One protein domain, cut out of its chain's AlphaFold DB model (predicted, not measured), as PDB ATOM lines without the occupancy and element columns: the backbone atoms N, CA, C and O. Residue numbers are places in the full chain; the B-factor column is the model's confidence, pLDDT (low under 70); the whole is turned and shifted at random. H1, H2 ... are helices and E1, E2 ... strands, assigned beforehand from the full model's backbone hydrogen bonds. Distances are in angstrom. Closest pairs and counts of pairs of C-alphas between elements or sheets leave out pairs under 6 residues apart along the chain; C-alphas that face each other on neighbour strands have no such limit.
ATOM      1  N   ASN A   6     330.157 238.512 242.499       89.88
ATOM      2  CA  ASN A   6     329.701 237.142 242.734       89.88
ATOM      3  C   ASN A   6     329.436 236.849 244.217       89.88
ATOM      4  O   ASN A   6     328.539 236.064 244.513       89.88
ATOM      5  N   GLU A   7     330.120 237.527 245.143       90.25
ATOM      6  CA  GLU A   7     329.870 237.388 246.586       90.25
ATOM      7  C   GLU A   7     328.451 237.848 246.973       90.25
ATOM      8  O   GLU A   7     327.852 237.334 247.919       90.25
ATOM      9  N   PHE A   8     327.857 238.744 246.177       91.62
ATOM     10  CA  PHE A   8     326.488 239.235 246.345       91.62
ATOM     11  C   PHE A   8     325.445 238.429 245.558       91.62
ATOM     12  O   PHE A   8     324.255 238.719 245.636       91.62
ATOM     13  N   ARG A   9     325.825 237.407 244.784       89.75
ATOM     14  CA  ARG A   9     324.867 236.589 244.017       89.75
ATOM     15  C   ARG A   9     324.369 235.408 244.843       89.75
ATOM     16  O   ARG A   9     324.625 234.253 244.522       89.75
ATOM     17  N   ASN A  10     323.652 235.704 245.922       92.62
ATOM     18  CA  ASN A  10     323.145 234.698 246.851       92.62
ATOM     19  C   ASN A  10     321.685 234.977 247.265       92.62
ATOM     20  O   ASN A  10     321.035 235.884 246.750       92.62
ATOM     21  N   HIS A  11     321.138 234.168 248.175       91.88
ATOM     22  CA  HIS A  11     319.733 234.264 248.584       91.88
ATOM     23  C   HIS A  11     319.390 235.558 249.349       91.88
ATOM     24  O   HIS A  11     318.232 235.979 249.322       91.88
ATOM     25  N   GLN A  12     320.367 236.188 250.011       94.75
ATOM     26  CA  GLN A  12     320.181 237.422 250.778       94.75
ATOM     27  C   GLN A  12     320.068 238.642 249.865       94.75
ATOM     28  O   GLN A  12     319.240 239.519 250.111       94.75
ATOM     29  N   TYR A  13     320.852 238.704 248.793       95.94
ATOM     30  CA  TYR A  13     320.939 239.894 247.953       95.94
ATOM     31  C   TYR A  13     320.234 239.708 246.606       95.94
ATOM     32  O   TYR A  13     320.260 238.652 245.980       95.94
ATOM     33  N   ARG A  14     319.585 240.767 246.119       94.94
ATOM     34  CA  ARG A  14     319.204 240.885 244.705       94.94
ATOM     35  C   ARG A  14     320.150 241.860 244.036       94.94
ATOM     36  O   ARG A  14     320.233 243.006 244.461       94.94
ATOM     37  N   VAL A  15     320.818 241.401 242.986       95.25
ATOM     38  CA  VAL A  15     321.777 242.199 242.224       95.25
ATOM     39  C   VAL A  15     321.171 242.563 240.878       95.25
ATOM     40  O   VAL A  15     320.636 241.706 240.175       95.25
ATOM     41  N   PHE A  16     321.285 243.834 240.512       95.25
ATOM     42  CA  PHE A  16     320.836 244.375 239.238       95.25
ATOM     43  C   PHE A  16     321.964 245.192 238.619       95.25
ATOM     44  O   PHE A  16     322.671 245.901 239.331       95.25
ATOM     45  N   LEU A  17     322.100 245.157 237.294       95.69
ATOM     46  CA  LEU A  17     322.845 246.204 236.592       95.69
ATOM     47  C   LEU A  17     322.154 247.542 236.859       95.69
ATOM     48  O   LEU A  17     320.931 247.612 236.750       95.69
ATOM     49  N   ALA A  18     322.897 248.588 237.215       95.31
ATOM     50  CA  ALA A  18     322.280 249.864 237.583       95.31
ATOM     51  C   ALA A  18     321.854 250.692 236.359       95.31
ATOM     52  O   ALA A  18     320.843 251.400 236.400       95.31
ATOM     53  N   GLU A  19     322.599 250.585 235.256       94.62
ATOM     54  CA  GLU A  19     322.393 251.382 234.043       94.62
ATOM     55  C   GLU A  19     320.941 251.369 233.525       94.62
ATOM     56  O   GLU A  19     320.381 252.457 233.355       94.62
ATOM     57  N   PRO A  20     320.273 250.209 233.355       94.25
ATOM     58  CA  PRO A  20     318.916 250.163 232.807       94.25
ATOM     59  C   PRO A  20     317.851 250.838 233.682       94.25
ATOM     60  O   PRO A  20     316.745 251.078 233.201       94.25
ATOM     61  N   TYR A  21     318.165 251.114 234.952       94.88
ATOM     62  CA  TYR A  21     317.242 251.704 235.923       94.88
ATOM     63  C   TYR A  21     317.517 253.191 236.158       94.88
ATOM     64  O   TYR A  21     316.578 253.966 236.342       94.88
ATOM     65  N   LEU A  22     318.793 253.596 236.158       93.75
ATOM     66  CA  LEU A  22     319.206 254.956 236.522       93.75
ATOM     67  C   LEU A  22     319.517 255.857 235.323       93.75
ATOM     68  O   LEU A  22     319.422 257.075 235.456       93.75
ATOM     69  N   LYS A  23     319.906 255.299 234.169       90.94
ATOM     70  CA  LYS A  23     320.295 256.099 232.993       90.94
ATOM     71  C   LYS A  23     319.089 256.611 232.207       90.94
ATOM     72  O   LYS A  23     319.149 257.702 231.646       90.94
ATOM     73  N   LEU A  24     318.009 255.832 232.180       88.50
ATOM     74  CA  LEU A  24     316.765 256.178 231.498       88.50
ATOM     75  C   LEU A  24     315.768 256.806 232.455       88.50
ATOM     76  O   LEU A  24     315.659 256.409 233.618       88.50
ATOM     77  N   ASP A  25     314.986 257.747 231.935       90.62
ATOM     78  CA  ASP A  25     313.807 258.211 232.640       90.62
ATOM     79  C   ASP A  25     312.645 257.249 232.453       90.62
ATOM     80  O   ASP A  25     311.788 257.490 231.618       90.62
ATOM     81  N   LEU A  26     312.618 256.160 233.227       94.00
ATOM     82  CA  LEU A  26     311.623 255.101 233.048       94.00
ATOM     83  C   LEU A  26     310.180 255.624 233.040       94.00
ATOM     84  O   LEU A  26     309.400 255.167 232.216       94.00
ATOM     85  N   GLN A  27     309.833 256.596 233.892       94.06
ATOM     86  CA  GLN A  27     308.487 257.178 233.889       94.06
ATOM     87  C   GLN A  27     308.203 257.903 232.571       94.06
ATOM     88  O   GLN A  27     307.183 257.662 231.935       94.06
ATOM     89  N   LYS A  28     309.133 258.747 232.126       93.56
ATOM     90  CA  LYS A  28     308.989 259.485 230.872       93.56
ATOM     91  C   LYS A  28     308.977 258.567 229.648       93.56
ATOM     92  O   LYS A  28     308.189 258.798 228.739       93.56
ATOM     93  N   GLU A  29     309.808 257.526 229.631       95.38
ATOM     94  CA  GLU A  29     309.809 256.497 228.582       95.38
ATOM     95  C   GLU A  29     308.459 255.762 228.538       95.38
ATOM     96  O   GLU A  29     307.886 255.579 227.467       95.38
ATOM     97  N   ILE A  30     307.903 255.396 229.700       97.50
ATOM     98  CA  ILE A  30     306.563 254.800 229.812       97.50
ATOM     99  C   ILE A  30     305.500 255.742 229.238       97.50
ATOM    100  O   ILE A  30     304.677 255.309 228.430       97.50
ATOM    101  N   ASP A  31     305.524 257.020 229.615       97.25
ATOM    102  CA  ASP A  31     304.551 258.012 229.149       97.25
ATOM    103  C   ASP A  31     304.644 258.212 227.628       97.25
ATOM    104  O   ASP A  31     303.628 258.243 226.928       97.25
ATOM    105  N   TRP A  32     305.866 258.275 227.093       97.25
ATOM    106  CA  TRP A  32     306.123 258.357 225.656       97.25
ATOM    107  C   TRP A  32     305.628 257.126 224.901       97.25
ATOM    108  O   TRP A  32     304.973 257.278 223.868       97.25
ATOM    109  N   HIS A  33     305.874 255.920 225.412       97.44
ATOM    110  CA  HIS A  33     305.382 254.696 224.785       97.44
ATOM    111  C   HIS A  33     303.859 254.575 224.844       97.44
ATOM    112  O   HIS A  33     303.255 254.187 223.845       97.44
ATOM    113  N   LYS A  34     303.222 254.959 225.958       97.75
ATOM    114  CA  LYS A  34     301.755 255.003 226.074       97.75
ATOM    115  C   LYS A  34     301.142 255.947 225.048       97.75
ATOM    116  O   LYS A  34     300.216 255.564 224.334       97.75
ATOM    117  N   GLU A  35     301.687 257.155 224.925       97.56
ATOM    118  CA  GLU A  35     301.204 258.127 223.943       97.56
ATOM    119  C   GLU A  35     301.460 257.665 222.502       97.56
ATOM    120  O   GLU A  35     300.605 257.834 221.631       97.56
ATOM    121  N   HIS A  36     302.609 257.045 222.234       95.81
ATOM    122  CA  HIS A  36     302.918 256.520 220.909       95.81
ATOM    123  C   HIS A  36     301.976 255.373 220.517       95.81
ATOM    124  O   HIS A  36     301.356 255.430 219.455       95.81
ATOM    125  N   LEU A  37     301.769 254.392 221.400       96.81
ATOM    126  CA  LEU A  37     300.815 253.298 221.191       96.81
ATOM    127  C   LEU A  37     299.390 253.805 220.988       96.81
ATOM    128  O   LEU A  37     298.667 253.274 220.145       96.81
ATOM    129  N   ARG A  38     298.977 254.853 221.710       96.38
ATOM    130  CA  ARG A  38     297.671 255.491 221.494       96.38
ATOM    131  C   ARG A  38     297.535 255.990 220.052       96.38
ATOM    132  O   ARG A  38     296.515 255.726 219.419       96.38
ATOM    133  N   LYS A  39     298.557 256.669 219.518       93.56
ATOM    134  CA  LYS A  39     298.571 257.156 218.126       93.56
ATOM    135  C   LYS A  39     298.572 256.011 217.116       93.56
ATOM    136  O   LYS A  39     297.766 256.045 216.189       93.56
ATOM    137  N   LEU A  40     299.410 254.993 217.316       92.62
ATOM    138  CA  LEU A  40     299.469 253.830 216.427       92.62
ATOM    139  C   LEU A  40     298.135 253.082 216.379       92.62
ATOM    140  O   LEU A  40     297.662 252.754 215.299       92.62
ATOM    141  N   ASN A  41     297.476 252.881 217.523       93.00
ATOM    142  CA  ASN A  41     296.167 252.226 217.577       93.00
ATOM    143  C   ASN A  41     295.061 253.033 216.883       93.00
ATOM    144  O   ASN A  41     294.139 252.451 216.316       93.00
ATOM    145  N   ILE A  42     295.137 254.368 216.913       90.62
ATOM    146  CA  ILE A  42     294.237 255.225 216.131       90.62
ATOM    147  C   ILE A  42     294.507 255.034 214.631       90.62
ATOM    148  O   ILE A  42     293.568 254.794 213.877       90.62
ATOM    149  N   MET A  43     295.774 255.063 214.204       88.62
ATOM    150  CA  MET A  43     296.167 254.863 212.799       88.62
ATOM    151  C   MET A  43     295.861 253.449 212.287       88.62
ATOM    152  O   MET A  43     295.500 253.284 211.131       88.62
ATOM    153  N   ALA A  44     295.963 252.425 213.136       88.25
ATOM    154  CA  ALA A  44     295.615 251.048 212.791       88.25
ATOM    155  C   ALA A  44     294.114 250.889 212.493       88.25
ATOM    156  O   ALA A  44     293.739 250.073 211.655       88.25
ATOM    157  N   LYS A  45     293.264 251.677 213.168       88.50
ATOM    158  CA  LYS A  45     291.809 251.710 212.945       88.50
ATOM    159  C   LYS A  45     291.413 252.578 211.753       88.50
ATOM    160  O   LYS A  45     290.439 252.260 211.080       88.50
ATOM    161  N   ASP A  46     292.155 253.654 211.509       85.19
ATOM    162  CA  ASP A  46     291.957 254.556 210.375       85.19
ATOM    163  C   ASP A  46     293.292 254.813 209.646       85.19
ATOM    164  O   ASP A  46     294.011 255.773 209.959       85.19
ATOM    165  N   PRO A  47     293.633 253.965 208.651       82.06
ATOM    166  CA  PRO A  47     294.879 254.080 207.899       82.06
ATOM    167  C   PRO A  47     295.045 255.405 207.149       82.06
ATOM    168  O   PRO A  47     296.173 255.797 206.843       82.06
ATOM    169  N   SER A  48     293.952 256.136 206.883       78.50
ATOM    170  CA  SER A  48     294.011 257.437 206.204       78.50
ATOM    171  C   SER A  48     294.782 258.494 207.010       78.50
ATOM    172  O   SER A  48     295.293 259.468 206.455       78.50
ATOM    173  N   LEU A  49     294.932 258.283 208.321       77.44
ATOM    174  CA  LEU A  49     295.658 259.174 209.224       77.44
ATOM    175  C   LEU A  49     297.184 259.018 209.152       77.44
ATOM    176  O   LEU A  49     297.896 259.893 209.645       77.44
ATOM    177  N   PHE A  50     297.689 257.937 208.554       72.50
ATOM    178  CA  PHE A  50     299.123 257.645 208.479       72.50
ATOM    179  C   PHE A  50     299.855 258.481 207.410       72.50
ATOM    180  O   PHE A  50     301.035 258.777 207.569       72.50
ATOM    181  N   HIS A  51     299.146 258.954 206.377       64.75
ATOM    182  CA  HIS A  51     299.699 259.801 205.310       64.75
ATOM    183  C   HIS A  51     298.762 260.971 204.991       64.75
ATOM    184  O   HIS A  51     297.918 260.894 204.104       64.75
ATOM    185  N   ARG A  52     298.932 262.104 205.685       55.06
ATOM    186  CA  ARG A  52     298.292 263.385 205.309       55.06
ATOM    187  C   ARG A  52     299.096 264.192 204.273       55.06
ATOM    188  O   ARG A  52     298.848 265.387 204.105       55.06
ATOM    189  N   SER A  53     300.051 263.586 203.565       45.66
ATOM    190  CA  SER A  53     300.742 264.226 202.438       45.66
ATOM    191  C   SER A  53     299.984 263.982 201.131       45.66
ATOM    192  O   SER A  53     299.707 262.853 200.741       45.66
ATOM    193  N   ARG A  54     299.619 265.086 200.481       46.97
ATOM    194  CA  ARG A  54     298.794 265.184 199.277       46.97
ATOM    195  C   ARG A  54     299.335 264.396 198.067       46.97
ATOM    196  O   ARG A  54     300.538 264.335 197.842       46.97
ATOM    197  N   THR A  55     298.378 263.984 197.224       46.94
ATOM    198  CA  THR A  55     298.420 263.898 195.743       46.94
ATOM    199  C   THR A  55     299.419 262.949 195.067       46.94
ATOM    200  O   THR A  55     300.547 263.322 194.782       46.94
ATOM    201  N   SER A  56     298.937 261.789 194.615       45.03
ATOM    202  CA  SER A  56     298.812 261.438 193.183       45.03
ATOM    203  C   SER A  56     298.270 260.006 193.037       45.03
ATOM    204  O   SER A  56     298.404 259.170 193.927       45.03
ATOM    205  N   HIS A  57     297.524 259.759 191.962       41.00
ATOM    206  CA  HIS A  57     296.680 258.580 191.756       41.00
ATOM    207  C   HIS A  57     297.462 257.311 191.382       41.00
ATOM    208  O   HIS A  57     297.366 256.847 190.249       41.00
ATOM    209  N   ARG A  58     298.185 256.726 192.343       45.22
ATOM    210  CA  ARG A  58     298.538 255.293 192.381       45.22
ATOM    211  C   ARG A  58     298.985 254.927 193.799       45.22
ATOM    212  O   ARG A  58     300.039 255.345 194.260       45.22
ATOM    213  N   ILE A  59     298.141 254.188 194.518       51.38
ATOM    214  CA  ILE A  59     298.489 253.602 195.819       51.38
ATOM    215  C   ILE A  59     299.270 252.323 195.509       51.38
ATOM    216  O   ILE A  59     298.680 251.274 195.278       51.38
ATOM    217  N   GLU A  60     300.588 252.441 195.404       59.50
ATOM    218  CA  GLU A  60     301.489 251.317 195.126       59.50
ATOM    219  C   GLU A  60     301.688 250.458 196.390       59.50
ATOM    220  O   GLU A  60     301.589 250.961 197.514       59.50
ATOM    221  N   ASP A  61     302.002 249.165 196.227       63.62
ATOM    222  CA  ASP A  61     302.270 248.184 197.303       63.62
ATOM    223  C   ASP A  61     303.233 248.695 198.393       63.62
ATOM    224  O   ASP A  61     303.191 248.263 199.549       63.62
ATOM    225  N   HIS A  62     304.078 249.664 198.039       66.81
ATOM    226  CA  HIS A  62     304.957 250.396 198.942       66.81
ATOM    227  C   HIS A  62     304.212 251.089 200.099       66.81
ATOM    228  O   HIS A  62     304.669 251.033 201.238       66.81
ATOM    229  N   HIS A  63     303.040 251.694 199.862       67.44
ATOM    230  CA  HIS A  63     302.257 252.350 200.920       67.44
ATOM    231  C   HIS A  63     301.683 251.350 201.927       67.44
ATOM    232  O   HIS A  63     301.695 251.616 203.131       67.44
ATOM    233  N   HIS A  64     301.230 250.187 201.453       71.94
ATOM    234  CA  HIS A  64     300.745 249.110 202.316       71.94
ATOM    235  C   HIS A  64     301.880 248.510 203.146       71.94
ATOM    236  O   HIS A  64     301.709 248.278 204.342       71.94
ATOM    237  N   ARG A  65     303.058 248.317 202.537       78.31
ATOM    238  CA  ARG A  65     304.256 247.851 203.242       78.31
ATOM    239  C   ARG A  65     304.700 248.844 204.322       78.31
ATOM    240  O   ARG A  65     304.843 248.447 205.470       78.31
ATOM    241  N   HIS A  66     304.798 250.129 203.985       79.00
ATOM    242  CA  HIS A  66     305.176 251.187 204.926       79.00
ATOM    243  C   HIS A  66     304.173 251.314 206.090       79.00
ATOM    244  O   HIS A  66     304.575 251.436 207.242       79.00
ATOM    245  N   PHE A  67     302.862 251.234 205.825       83.38
ATOM    246  CA  PHE A  67     301.842 251.211 206.886       83.38
ATOM    247  C   PHE A  67     301.981 249.980 207.787       83.38
ATOM    248  O   PHE A  67     301.926 250.089 209.011       83.38
ATOM    249  N   LYS A  68     302.202 248.803 207.195       85.12
ATOM    250  CA  LYS A  68     302.406 247.572 207.955       85.12
ATOM    251  C   LYS A  68     303.627 247.677 208.875       85.12
ATOM    252  O   LYS A  68     303.486 247.432 210.067       85.12
ATOM    253  N   GLU A  69     304.779 248.083 208.351       84.88
ATOM    254  CA  GLU A  69     306.044 248.172 209.096       84.88
ATOM    255  C   GLU A  69     305.976 249.220 210.226       84.88
ATOM    256  O   GLU A  69     306.305 248.948 211.384       84.88
ATOM    257  N   HIS A  70     305.477 250.422 209.930       85.62
ATOM    258  CA  HIS A  70     305.519 251.545 210.875       85.62
ATOM    259  C   HIS A  70     304.294 251.671 211.781       85.62
ATOM    260  O   HIS A  70     304.340 252.415 212.760       85.62
ATOM    261  N   VAL A  71     303.196 250.977 211.472       86.88
ATOM    262  CA  VAL A  71     301.989 250.984 212.309       86.88
ATOM    263  C   VAL A  71     301.743 249.610 212.899       86.88
ATOM    264  O   VAL A  71     301.857 249.441 214.111       86.88
ATOM    265  N   LEU A  72     301.442 248.616 212.063       87.75
ATOM    266  CA  LEU A  72     300.981 247.311 212.545       87.75
ATOM    267  C   LEU A  72     302.079 246.535 213.279       87.75
ATOM    268  O   LEU A  72     301.824 245.985 214.345       87.75
ATOM    269  N   GLU A  73     303.299 246.519 212.746       91.94
ATOM    270  CA  GLU A  73     304.443 245.830 213.361       91.94
ATOM    271  C   GLU A  73     305.063 246.647 214.509       91.94
ATOM    272  O   GLU A  73     305.639 246.084 215.442       91.94
ATOM    273  N   SER A  74     304.868 247.970 214.507       91.12
ATOM    274  CA  SER A  74     305.339 248.859 215.573       91.12
ATOM    275  C   SER A  74     304.525 248.733 216.869       91.12
ATOM    276  O   SER A  74     305.089 248.884 217.953       91.12
ATOM    277  N   ILE A  75     303.229 248.397 216.801       94.50
ATOM    278  CA  ILE A  75     302.388 248.182 217.996       94.50
ATOM    279  C   ILE A  75     302.967 247.097 218.928       94.50
ATOM    280  O   ILE A  75     303.349 247.447 220.050       94.50
ATOM    281  N   PRO A  76     303.127 245.822 218.513       96.56
ATOM    282  CA  PRO A  76     303.629 244.775 219.406       96.56
ATOM    283  C   PRO A  76     305.069 245.036 219.873       96.56
ATOM    284  O   PRO A  76     305.453 244.655 220.981       96.56
ATOM    285  N   PHE A  77     305.879 245.726 219.061       94.94
ATOM    286  CA  PHE A  77     307.215 246.163 219.461       94.94
ATOM    287  C   PHE A  77     307.167 247.132 220.650       94.94
ATOM    288  O   PHE A  77     307.856 246.915 221.654       94.94
ATOM    289  N   HIS A  78     306.337 248.173 220.564       96.69
ATOM    290  CA  HIS A  78     306.206 249.174 221.618       96.69
ATOM    291  C   HIS A  78     305.489 248.643 222.861       96.69
ATOM    292  O   HIS A  78     305.870 249.020 223.967       96.69
ATOM    293  N   GLU A  79     304.527 247.728 222.721       97.69
ATOM    294  CA  GLU A  79     303.896 247.050 223.861       97.69
ATOM    295  C   GLU A  79     304.913 246.240 224.673       97.69
ATOM    296  O   GLU A  79     304.938 246.315 225.905       97.69
ATOM    297  N   ARG A  80     305.814 245.519 223.993       97.88
ATOM    298  CA  ARG A  80     306.881 244.758 224.655       97.88
ATOM    299  C   ARG A  80     307.826 245.668 225.443       97.88
ATOM    300  O   ARG A  80     308.163 245.341 226.582       97.88
ATOM    301  N   ILE A  81     308.248 246.788 224.852       96.31
ATOM    302  CA  ILE A  81     309.140 247.752 225.517       96.31
ATOM    303  C   ILE A  81     308.436 248.412 226.702       96.31
ATOM    304  O   ILE A  81     309.007 248.477 227.791       96.31
ATOM    305  N   LEU A  82     307.181 248.832 226.525       97.62
ATOM    306  CA  LEU A  82     306.374 249.411 227.595       97.62
ATOM    307  C   LEU A  82     306.283 248.456 228.792       97.62
ATOM    308  O   LEU A  82     306.624 248.843 229.910       97.62
ATOM    309  N   GLY A  83     305.926 247.191 228.556       97.88
ATOM    310  CA  GLY A  83     305.846 246.185 229.617       97.88
ATOM    311  C   GLY A  83     307.195 245.887 230.284       97.88
ATOM    312  O   GLY A  83     307.259 245.513 231.456       97.88
ATOM    313  N   GLU A  84     308.313 246.051 229.578       97.06
ATOM    314  CA  GLU A  84     309.642 245.972 230.184       97.06
ATOM    315  C   GLU A  84     309.954 247.186 231.069       97.06
ATOM    316  O   GLU A  84     310.410 247.011 232.202       97.06
ATOM    317  N   HIS A  85     309.686 248.401 230.596       97.38
ATOM    318  CA  HIS A  85     309.918 249.622 231.366       97.38
ATOM    319  C   HIS A  85     309.034 249.700 232.611       97.38
ATOM    320  O   HIS A  85     309.548 250.009 233.684       97.38
ATOM    321  N   GLU A  86     307.755 249.326 232.516       97.75
ATOM    322  CA  GLU A  86     306.848 249.262 233.668       97.75
ATOM    323  C   GLU A  86     307.346 248.266 234.726       97.75
ATOM    324  O   GLU A  86     307.380 248.586 235.916       97.75
ATOM    325  N   ARG A  87     307.831 247.083 234.314       97.38
ATOM    326  CA  ARG A  87     308.431 246.104 235.239       97.38
ATOM    327  C   ARG A  87     309.699 246.631 235.906       97.38
ATOM    328  O   ARG A  87     309.890 246.406 237.104       97.38
ATOM    329  N   ARG A  88     310.566 247.321 235.159       96.06
ATOM    330  CA  ARG A  88     311.789 247.927 235.711       96.06
ATOM    331  C   ARG A  88     311.463 249.055 236.687       96.06
ATOM    332  O   ARG A  88     312.058 249.093 237.761       96.06
ATOM    333  N   LEU A  89     310.504 249.923 236.349       96.56
ATOM    334  CA  LEU A  89     310.069 251.015 237.219       96.56
ATOM    335  C   LEU A  89     309.477 250.463 238.515       96.56
ATOM    336  O   LEU A  89     309.895 250.858 239.597       96.56
ATOM    337  N   LYS A  90     308.576 249.480 238.416       96.50
ATOM    338  CA  LYS A  90     308.044 248.796 239.597       96.50
ATOM    339  C   LYS A  90     309.169 248.210 240.453       96.50
ATOM    340  O   LYS A  90     309.217 248.454 241.648       96.50
ATOM    341  N   THR A  91     310.117 247.505 239.833       94.88
ATOM    342  CA  THR A  91     311.247 246.893 240.549       94.88
ATOM    343  C   THR A  91     312.081 247.921 241.311       94.88
ATOM    344  O   THR A  91     312.449 247.660 242.452       94.88
ATOM    345  N   VAL A  92     312.398 249.078 240.714       95.38
ATOM    346  CA  VAL A  92     313.198 250.096 241.413       95.38
ATOM    347  C   VAL A  92     312.403 250.761 242.535       95.38
ATOM    348  O   VAL A  92     312.953 250.952 243.614       95.38
ATOM    349  N   LEU A  93     311.110 251.034 242.334       95.12
ATOM    350  CA  LEU A  93     310.251 251.629 243.363       95.12
ATOM    351  C   LEU A  93     309.928 250.660 244.513       95.12
ATOM    352  O   LEU A  93     309.726 251.102 245.639       95.12
ATOM    353  N   ASP A  94     309.957 249.347 244.265       94.06
ATOM    354  CA  ASP A  94     309.877 248.318 245.314       94.06
ATOM    355  C   ASP A  94     311.164 248.257 246.170       94.06
ATOM    356  O   ASP A  94     311.150 247.730 247.283       94.06
ATOM    357  N   ILE A  95     312.294 248.751 245.648       94.00
ATOM    358  CA  ILE A  95     313.624 248.686 246.283       94.00
ATOM    359  C   ILE A  95     313.986 249.992 246.995       94.00
ATOM    360  O   ILE A  95     314.640 249.960 248.038       94.00
ATOM    361  N   MET A  96     313.607 251.140 246.431       94.19
ATOM    362  CA  MET A  96     313.950 252.457 246.965       94.19
ATOM    363  C   MET A  96     312.771 253.434 246.885       94.19
ATOM    364  O   MET A  96     311.993 253.372 245.933       94.19
ATOM    365  N   PRO A  97     312.669 254.390 247.828       93.50
ATOM    366  CA  PRO A  97     311.664 255.444 247.762       93.50
ATOM    367  C   PRO A  97     311.752 256.258 246.466       93.50
ATOM    368  O   PRO A  97     312.842 256.550 245.961       93.50
ATOM    369  N   GLU A  98     310.598 256.676 245.947       94.25
ATOM    370  CA  GLU A  98     310.507 257.403 244.678       94.25
ATOM    371  C   GLU A  98     311.292 258.725 244.689       94.25
ATOM    372  O   GLU A  98     311.941 259.084 243.702       94.25
ATOM    373  N   ASP A  99     311.277 259.454 245.806       94.31
ATOM    374  CA  ASP A  99     311.996 260.720 245.926       94.31
ATOM    375  C   ASP A  99     313.519 260.517 245.831       94.31
ATOM    376  O   ASP A  99     314.214 261.318 245.198       94.31
ATOM    377  N   ILE A 100     314.035 259.421 246.400       95.38
ATOM    378  CA  ILE A 100     315.442 259.028 246.291       95.38
ATOM    379  C   ILE A 100     315.767 258.618 244.856       95.38
ATOM    380  O   ILE A 100     316.750 259.116 244.300       95.38
ATOM    381  N   TYR A 101     314.918 257.804 244.221       95.50
ATOM    382  CA  TYR A 101     315.078 257.422 242.815       95.50
ATOM    383  C   TYR A 101     315.188 258.652 241.902       95.50
ATOM    384  O   TYR A 101     316.149 258.773 241.138       95.50
ATOM    385  N   ARG A 102     314.269 259.620 242.034       93.75
ATOM    386  CA  ARG A 102     314.275 260.873 241.255       93.75
ATOM    387  C   ARG A 102     315.552 261.692 241.479       93.75
ATOM    388  O   ARG A 102     316.124 262.218 240.519       93.75
ATOM    389  N   LYS A 103     316.038 261.786 242.724       95.44
ATOM    390  CA  LYS A 103     317.291 262.493 243.057       95.44
ATOM    391  C   LYS A 103     318.512 261.799 242.447       95.44
ATOM    392  O   LYS A 103     319.335 262.471 241.828       95.44
ATOM    393  N   LEU A 104     318.616 260.474 242.569       95.56
ATOM    394  CA  LEU A 104     319.704 259.680 241.982       95.56
ATOM    395  C   LEU A 104     319.742 259.826 240.460       95.56
ATOM    396  O   LEU A 104     320.786 260.145 239.895       95.56
ATOM    397  N   ARG A 105     318.584 259.707 239.809       94.25
ATOM    398  CA  ARG A 105     318.380 259.984 238.382       94.25
ATOM    399  C   ARG A 105     318.887 261.364 237.972       94.25
ATOM    400  O   ARG A 105     319.640 261.481 237.010       94.25
ATOM    401  N   SER A 106     318.503 262.413 238.701       93.00
ATOM    402  CA  SER A 106     318.950 263.785 238.421       93.00
ATOM    403  C   SER A 106     320.480 263.909 238.467       93.00
ATOM    404  O   SER A 106     321.087 264.512 237.579       93.00
ATOM    405  N   ILE A 107     321.117 263.271 239.455       94.06
ATOM    406  CA  ILE A 107     322.579 263.226 239.584       94.06
ATOM    407  C   ILE A 107     323.201 262.458 238.414       94.06
ATOM    408  O   ILE A 107     324.140 262.953 237.793       94.06
ATOM    409  N   THR A 108     322.663 261.284 238.082       94.50
ATOM    410  CA  THR A 108     323.114 260.458 236.957       94.50
ATOM    411  C   THR A 108     323.037 261.201 235.631       94.50
ATOM    412  O   THR A 108     324.010 261.198 234.886       94.50
ATOM    413  N   VAL A 109     321.933 261.894 235.345       91.25
ATOM    414  CA  VAL A 109     321.782 262.688 234.116       91.25
ATOM    415  C   VAL A 109     322.806 263.824 234.075       91.25
ATOM    416  O   VAL A 109     323.457 264.035 233.052       91.25
ATOM    417  N   LYS A 110     323.000 264.526 235.198       92.31
ATOM    418  CA  LYS A 110     323.956 265.638 235.294       92.31
ATOM    419  C   LYS A 110     325.406 265.186 235.113       92.31
ATOM    420  O   LYS A 110     326.185 265.881 234.468       92.31
ATOM    421  N   LEU A 111     325.776 264.058 235.714       92.75
ATOM    422  CA  LEU A 111     327.143 263.536 235.695       92.75
ATOM    423  C   LEU A 111     327.400 262.561 234.540       92.75
ATOM    424  O   LEU A 111     328.542 262.161 234.345       92.75
ATOM    425  N   LYS A 112     326.358 262.197 233.781       93.06
ATOM    426  CA  LYS A 112     326.387 261.233 232.670       93.06
ATOM    427  C   LYS A 112     327.058 259.907 233.041       93.06
ATOM    428  O   LYS A 112     327.749 259.304 232.228       93.06
ATOM    429  N   THR A 113     326.856 259.460 234.277       94.81
ATOM    430  CA  THR A 113     327.495 258.259 234.818       94.81
ATOM    431  C   THR A 113     326.600 257.570 235.844       94.81
ATOM    432  O   THR A 113     325.709 258.188 236.437       94.81
ATOM    433  N   VAL A 114     326.833 256.276 236.026       94.62
ATOM    434  CA  VAL A 114     326.100 255.379 236.923       94.62
ATOM    435  C   VAL A 114     327.086 254.427 237.607       94.62
ATOM    436  O   VAL A 114     328.163 254.173 237.060       94.62
ATOM    437  N   PRO A 115     326.735 253.882 238.784       95.38
ATOM    438  CA  PRO A 115     327.446 252.735 239.337       95.38
ATOM    439  C   PRO A 115     327.261 251.503 238.438       95.38
ATOM    440  O   PRO A 115     326.415 251.501 237.543       95.38
ATOM    441  N   ASP A 116     328.034 250.449 238.679       95.88
ATOM    442  CA  ASP A 116     327.923 249.211 237.899       95.88
ATOM    443  C   ASP A 116     326.666 248.429 238.298       95.88
ATOM    444  O   ASP A 116     325.854 248.039 237.451       95.88
ATOM    445  N   TYR A 117     326.449 248.284 239.609       96.75
ATOM    446  CA  TYR A 117     325.338 247.502 240.140       96.75
ATOM    447  C   TYR A 117     324.552 248.244 241.212       96.75
ATOM    448  O   TYR A 117     325.079 249.052 241.977       96.75
ATOM    449  N   MET A 118     323.272 247.901 241.275       96.25
ATOM    450  CA  MET A 118     322.370 248.184 242.377       96.25
ATOM    451  C   MET A 118     322.104 246.871 243.108       96.25
ATOM    452  O   MET A 118     321.741 245.871 242.485       96.25
ATOM    453  N   VAL A 119     322.269 246.877 244.424       96.56
ATOM    454  CA  VAL A 119     322.060 245.706 245.269       96.56
ATOM    455  C   VAL A 119     320.979 246.010 246.287       96.56
ATOM    456  O   VAL A 119     320.980 247.069 246.907       96.56
ATOM    457  N   PHE A 120     320.059 245.068 246.458       96.75
ATOM    458  CA  PHE A 120     319.037 245.104 247.494       96.75
ATOM    459  C   PHE A 120     319.248 243.951 248.471       96.75
ATOM    460  O   PHE A 120     319.185 242.783 248.079       96.75
ATOM    461  N   ASP A 121     319.477 244.279 249.737       95.69
ATOM    462  CA  ASP A 121     319.538 243.325 250.836       95.69
ATOM    463  C   ASP A 121     318.121 242.988 251.308       95.69
ATOM    464  O   ASP A 121     317.403 243.820 251.872       95.69
ATOM    465  N   ARG A 122     317.705 241.740 251.084       94.75
ATOM    466  CA  ARG A 122     316.360 241.270 251.427       94.75
ATOM    467  C   ARG A 122     316.127 241.178 252.931       94.75
ATOM    468  O   ARG A 122     314.954 241.198 253.320       94.75
ATOM    469  N   ILE A 123     317.185 241.039 253.731       94.00
ATOM    470  CA  ILE A 123     317.105 240.897 255.187       94.00
ATOM    471  C   ILE A 123     316.953 242.280 255.810       94.00
ATOM    472  O   ILE A 123     315.947 242.544 256.462       94.00
ATOM    473  N   SER A 124     317.899 243.188 255.547       94.12
ATOM    474  CA  SER A 124     317.857 244.543 256.117       94.12
ATOM    475  C   SER A 124     316.868 245.483 255.418       94.12
ATOM    476  O   SER A 124     316.587 246.560 255.937       94.12
ATOM    477  N   LYS A 125     316.329 245.091 254.252       92.88
ATOM    478  CA  LYS A 125     315.484 245.929 253.377       92.88
ATOM    479  C   LYS A 125     316.180 247.216 252.932       92.88
ATOM    480  O   LYS A 125     315.524 248.220 252.663       92.88
ATOM    481  N   ARG A 126     317.510 247.195 252.846       95.19
ATOM    482  CA  ARG A 126     318.323 248.336 252.411       95.19
ATOM    483  C   ARG A 126     318.862 248.094 251.011       95.19
ATOM    484  O   ARG A 126     319.087 246.955 250.603       95.19
ATOM    485  N   PHE A 127     319.091 249.177 250.282       96.31
ATOM    486  CA  PHE A 127     319.758 249.137 248.989       96.31
ATOM    487  C   PHE A 127     321.081 249.900 249.047       96.31
ATOM    488  O   PHE A 127     321.243 250.840 249.828       96.31
ATOM    489  N   PHE A 128     322.021 249.492 248.207       96.88
ATOM    490  CA  PHE A 128     323.315 250.143 248.038       96.88
ATOM    491  C   PHE A 128     323.829 249.930 246.615       96.88
ATOM    492  O   PHE A 128     323.291 249.124 245.849       96.88
ATOM    493  N   PHE A 129     324.865 250.675 246.247       96.94
ATOM    494  CA  PHE A 129     325.487 250.583 244.931       96.94
ATOM    495  C   PHE A 129     326.882 249.975 245.005       96.94
ATOM    496  O   PHE A 129     327.605 250.187 245.980       96.94
ATOM    497  N   LEU A 130     327.259 249.259 243.948       96.06
ATOM    498  CA  LEU A 130     328.596 248.703 243.771       96.06
ATOM    499  C   LEU A 130     329.270 249.277 242.527       96.06
ATOM    500  O   LEU A 130     328.631 249.468 241.488       96.06
ATOM    501  N   VAL A 131     330.570 249.521 242.651       95.06
ATOM    502  CA  VAL A 131     331.456 249.954 241.569       95.06
ATOM    503  C   VAL A 131     332.623 248.971 241.480       95.06
ATOM    504  O   VAL A 131     333.388 248.859 242.431       95.06
ATOM    505  N   GLU A 132     332.755 248.268 240.353       90.25
ATOM    506  CA  GLU A 132     333.857 247.311 240.110       90.25
ATOM    507  C   GLU A 132     335.122 248.003 239.609       90.25
ATOM    508  O   GLU A 132     336.232 247.573 239.890       90.25
ATOM    509  N   LYS A 133     334.963 249.071 238.828       85.69
ATOM    510  CA  LYS A 133     336.086 249.817 238.253       85.69
ATOM    511  C   LYS A 133     335.890 251.295 238.552       85.69
ATOM    512  O   LYS A 133     335.112 251.935 237.833       85.69
ATOM    513  N   PRO A 134     336.515 251.834 239.615       86.81
ATOM    514  CA  PRO A 134     336.396 253.244 239.945       86.81
ATOM    515  C   PRO A 134     337.050 254.083 238.845       86.81
ATOM    516  O   PRO A 134     338.265 254.100 238.679       86.81
ATOM    517  N   THR A 135     336.220 254.761 238.055       92.88
ATOM    518  CA  THR A 135     336.661 255.848 237.173       92.88
ATOM    519  C   THR A 135     336.444 257.185 237.882       92.88
ATOM    520  O   THR A 135     335.575 257.260 238.764       92.88
ATOM    521  N   PRO A 136     337.136 258.269 237.486       94.56
ATOM    522  CA  PRO A 136     336.937 259.589 238.090       94.56
ATOM    523  C   PRO A 136     335.467 260.043 238.096       94.56
ATOM    524  O   PRO A 136     334.992 260.663 239.050       94.56
ATOM    525  N   GLU A 137     334.701 259.704 237.057       94.12
ATOM    526  CA  GLU A 137     333.275 260.013 236.966       94.12
ATOM    527  C   GLU A 137     332.459 259.216 237.984       94.12
ATOM    528  O   GLU A 137     331.601 259.786 238.663       94.12
ATOM    529  N   LYS A 138     332.728 257.910 238.116       95.06
ATOM    530  CA  LYS A 138     332.034 257.045 239.078       95.06
ATOM    531  C   LYS A 138     332.362 257.422 240.512       95.06
ATOM    532  O   LYS A 138     331.462 257.434 241.350       95.06
ATOM    533  N   GLU A 139     333.601 257.796 240.803       95.31
ATOM    534  CA  GLU A 139     333.984 258.324 242.113       95.31
ATOM    535  C   GLU A 139     333.269 259.640 242.410       95.31
ATOM    536  O   GLU A 139     332.664 259.795 243.471       95.31
ATOM    537  N   LYS A 140     333.251 260.571 241.448       95.81
ATOM    538  CA  LYS A 140     332.531 261.843 241.579       95.81
ATOM    539  C   LYS A 140     331.041 261.626 241.839       95.81
ATOM    540  O   LYS A 140     330.477 262.285 242.714       95.81
ATOM    541  N   TRP A 141     330.408 260.705 241.113       96.19
ATOM    542  CA  TRP A 141     329.009 260.334 241.330       96.19
ATOM    543  C   TRP A 141     328.800 259.724 242.714       96.19
ATOM    544  O   TRP A 141     327.946 260.197 243.464       96.19
ATOM    545  N   SER A 142     329.638 258.760 243.093       96.50
ATOM    546  CA  SER A 142     329.565 258.063 244.382       96.50
ATOM    547  C   SER A 142     329.720 259.029 245.554       96.50
ATOM    548  O   SER A 142     328.938 258.988 246.502       96.50
ATOM    549  N   ASN A 143     330.674 259.956 245.466       95.50
ATOM    550  CA  ASN A 143     330.901 260.990 246.471       95.50
ATOM    551  C   ASN A 143     329.722 261.959 246.563       95.50
ATOM    552  O   ASN A 143     329.333 262.351 247.664       95.50
ATOM    553  N   PHE A 144     329.115 262.329 245.433       96.06
ATOM    554  CA  PHE A 144     327.943 263.202 245.432       96.06
ATOM    555  C   PHE A 144     326.729 262.524 246.080       96.06
ATOM    556  O   PHE A 144     326.051 263.136 246.905       96.06
ATOM    557  N   VAL A 145     326.490 261.252 245.754       96.69
ATOM    558  CA  VAL A 145     325.413 260.429 246.324       96.69
ATOM    559  C   VAL A 145     325.596 260.227 247.829       96.69
ATOM    560  O   VAL A 145     324.657 260.483 248.587       96.69
ATOM    561  N   LYS A 146     326.814 259.882 248.272       95.69
ATOM    562  CA  LYS A 146     327.177 259.755 249.693       95.69
ATOM    563  C   LYS A 146     327.010 261.071 250.450       95.69
ATOM    564  O   LYS A 146     326.337 261.107 251.473       95.69
ATOM    565  N   LYS A 147     327.554 262.179 249.926       95.94
ATOM    566  CA  LYS A 147     327.466 263.514 250.552       95.94
ATOM    567  C   LYS A 147     326.022 263.994 250.711       95.94
ATOM    568  O   LYS A 147     325.722 264.753 251.625       95.94
ATOM    569  N   LYS A 148     325.133 263.584 249.805       95.56
ATOM    570  CA  LYS A 148     323.699 263.895 249.863       95.56
ATOM    571  C   LYS A 148     322.900 262.923 250.738       95.56
ATOM    572  O   LYS A 148     321.697 263.121 250.862       95.56
ATOM    573  N   GLY A 149     323.537 261.903 251.319       94.62
ATOM    574  CA  GLY A 149     322.878 260.900 252.155       94.62
ATOM    575  C   GLY A 149     321.845 260.061 251.401       94.62
ATOM    576  O   GLY A 149     320.881 259.609 252.006       94.62
ATOM    577  N   LEU A 150     321.995 259.900 250.079       95.94
ATOM    578  CA  LEU A 150     320.979 259.232 249.255       95.94
ATOM    579  C   LEU A 150     321.125 257.712 249.250       95.94
ATOM    580  O   LEU A 150     320.122 257.010 249.185       95.94
ATOM    581  N   ALA A 151     322.360 257.213 249.266       95.88
ATOM    582  CA  ALA A 151     322.645 255.787 249.263       95.88
ATOM    583  C   ALA A 151     324.073 255.502 249.731       95.88
ATOM    584  O   ALA A 151     324.977 256.332 249.586       95.88
ATOM    585  N   GLU A 152     324.275 254.288 250.230       95.88
ATOM    586  CA  GLU A 152     325.606 253.725 250.416       95.88
ATOM    587  C   GLU A 152     326.190 253.316 249.055       95.88
ATOM    588  O   GLU A 152     325.475 252.852 248.160       95.88
ATOM    589  N   VAL A 153     327.502 253.502 248.893       95.81
ATOM    590  CA  VAL A 153     328.237 253.061 247.700       95.81
ATOM    591  C   VAL A 153     329.514 252.368 248.140       95.81
ATOM    592  O   VAL A 153     330.305 252.945 248.893       95.81
ATOM    593  N   MET A 154     329.720 251.152 247.661       94.75
ATOM    594  CA  MET A 154     330.882 250.329 247.957       94.75
ATOM    595  C   MET A 154     331.676 250.083 246.670       94.75
ATOM    596  O   MET A 154     331.108 249.930 245.589       94.75
ATOM    597  N   PHE A 155     332.997 250.111 246.795       92.50
ATOM    598  CA  PHE A 155     333.924 249.813 245.710       92.50
ATOM    599  C   PHE A 155     334.431 248.390 245.912       92.50
ATOM    600  O   PHE A 155     334.725 248.012 247.046       92.50
ATOM    601  N   LEU A 156     334.456 247.611 244.839       89.44
ATOM    602  CA  LEU A 156     335.071 246.289 244.843       89.44
ATOM    603  C   LEU A 156     336.573 246.453 244.567       89.44
ATOM    604  O   LEU A 156     336.962 247.382 243.856       89.44
TER     605      LEU A 156
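What this domain is: This is residues 6 to 156 of the 157 residues of an uncharacterized protein of Candidatus Woesearchaeota archaeon (UniProt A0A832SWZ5). A long arm of two helices, H2 and H4, side by side and running opposite ways, reaches out from a small head; at its far end the short helix H3 and a loop, of which residues 52 to 62 stick out freely, complete the arm. The head is a twisted four-stranded sheet with H6 packed over one face, H5 beside H6, and the short H1 between H5 and the near end of H4. You have 151 residues before you, with six named helices and four named strands in the order E1 H1 H2 H3 H4 H5 E2 E3 H6 E4. The sheet's order is E1 E2 E3 E4, mixed, and the class is mixed, helices and strands. The whole is loose, with a radius of gyration of the C-alphas of 21.4 A, and spans 66 by 32 by 27 A, the arm making the length.

How they stand to each other: Start at E1, residues 13 to 17, an edge strand of a strongly twisted sheet. It is antiparallel to E2, residues 117 to 121, at 161 degrees; look for N 14 and O 120, 2.8 A apart and within hydrogen-bond range. E2 forms a hairpin with antiparallel E3, residues 126 to 131, where N 121 and O 126 are 2.8 A apart. E3 is parallel to the other edge strand, E4, residues 152 to 155, with N 154 and O 129 at 2.9 A. Between these two comes H6, residues 136 to 147, and E3, H6 and E4 make a strand-helix-strand unit, two parallel neighbour strands joined through a helix, with a right-handed crossover. H6 is on one face of the sheet at a height over the sheet of 9.7 A, in two layers, one of helix and one of strands; it runs along the strands, at 23 degrees to E4 on the local plane. H5, residues 98 to 111, touches H6, closest at the C-alphas of Leu 111 and Trp 141, 6.7 A, at a shallow tilt of 33 degrees, only just short of steep, opposite ways. H1, residues 19 to 22, touches H5 at the C-alphas of Leu 22 and Arg 105, their closest pair, 5.4 A. Now go out along H2, residues 26 to 45: it touches H4, residues 74 to 95, with 21 pairs of C-alphas within 8 A, Ile 30 and Leu 82 closest at 5.8 A, at a shallow tilt of 25 degrees, opposite ways. H4 only grazes the sheet, with its residues 92 to 95. H2, with residues 40 to 44 alone, touches H3, residues 61 to 72, in a helical hairpin, at a steep tilt of 41 degrees; the closest C-alphas, of Leu 40 and Val 71, are 5.6 A apart. H3 and H6 are apart. Every O i to N i+4 pair is within hydrogen-bond range in H2, H3, H4, H5 and H6; H1 is too short for such a pair.

Where its parts are: Find C-alpha 13 at (320.939, 239.894, 247.953), where E1 begins; H1 follows from residue 19. From C-alpha 26 at (311.623, 255.101, 233.048), H2 runs 28.4 A to residue 45. H3, from 61 to 72, is 15.3 A long, and H4, from 74 to 95, 31.8 A. H5, from 98 to 111, measures 19.9 A. E2 begins at 117, and E3, from 126 to 131, measures 17.1 A. H6, from 136 to 147, is 16.1 A long, and E4 ends at C-alpha 155, (333.924, 249.813, 245.710).

The domain as a whole: The C-alphas of His 57 and Ser 124, the two farthest apart, are 69.2 A apart. The printed part has no cut. The link from H2 to H3, 15 residues, is long; the others are tight. Mean pLDDT of the printed part is 89.8, and residues 51 to 63 are under 70.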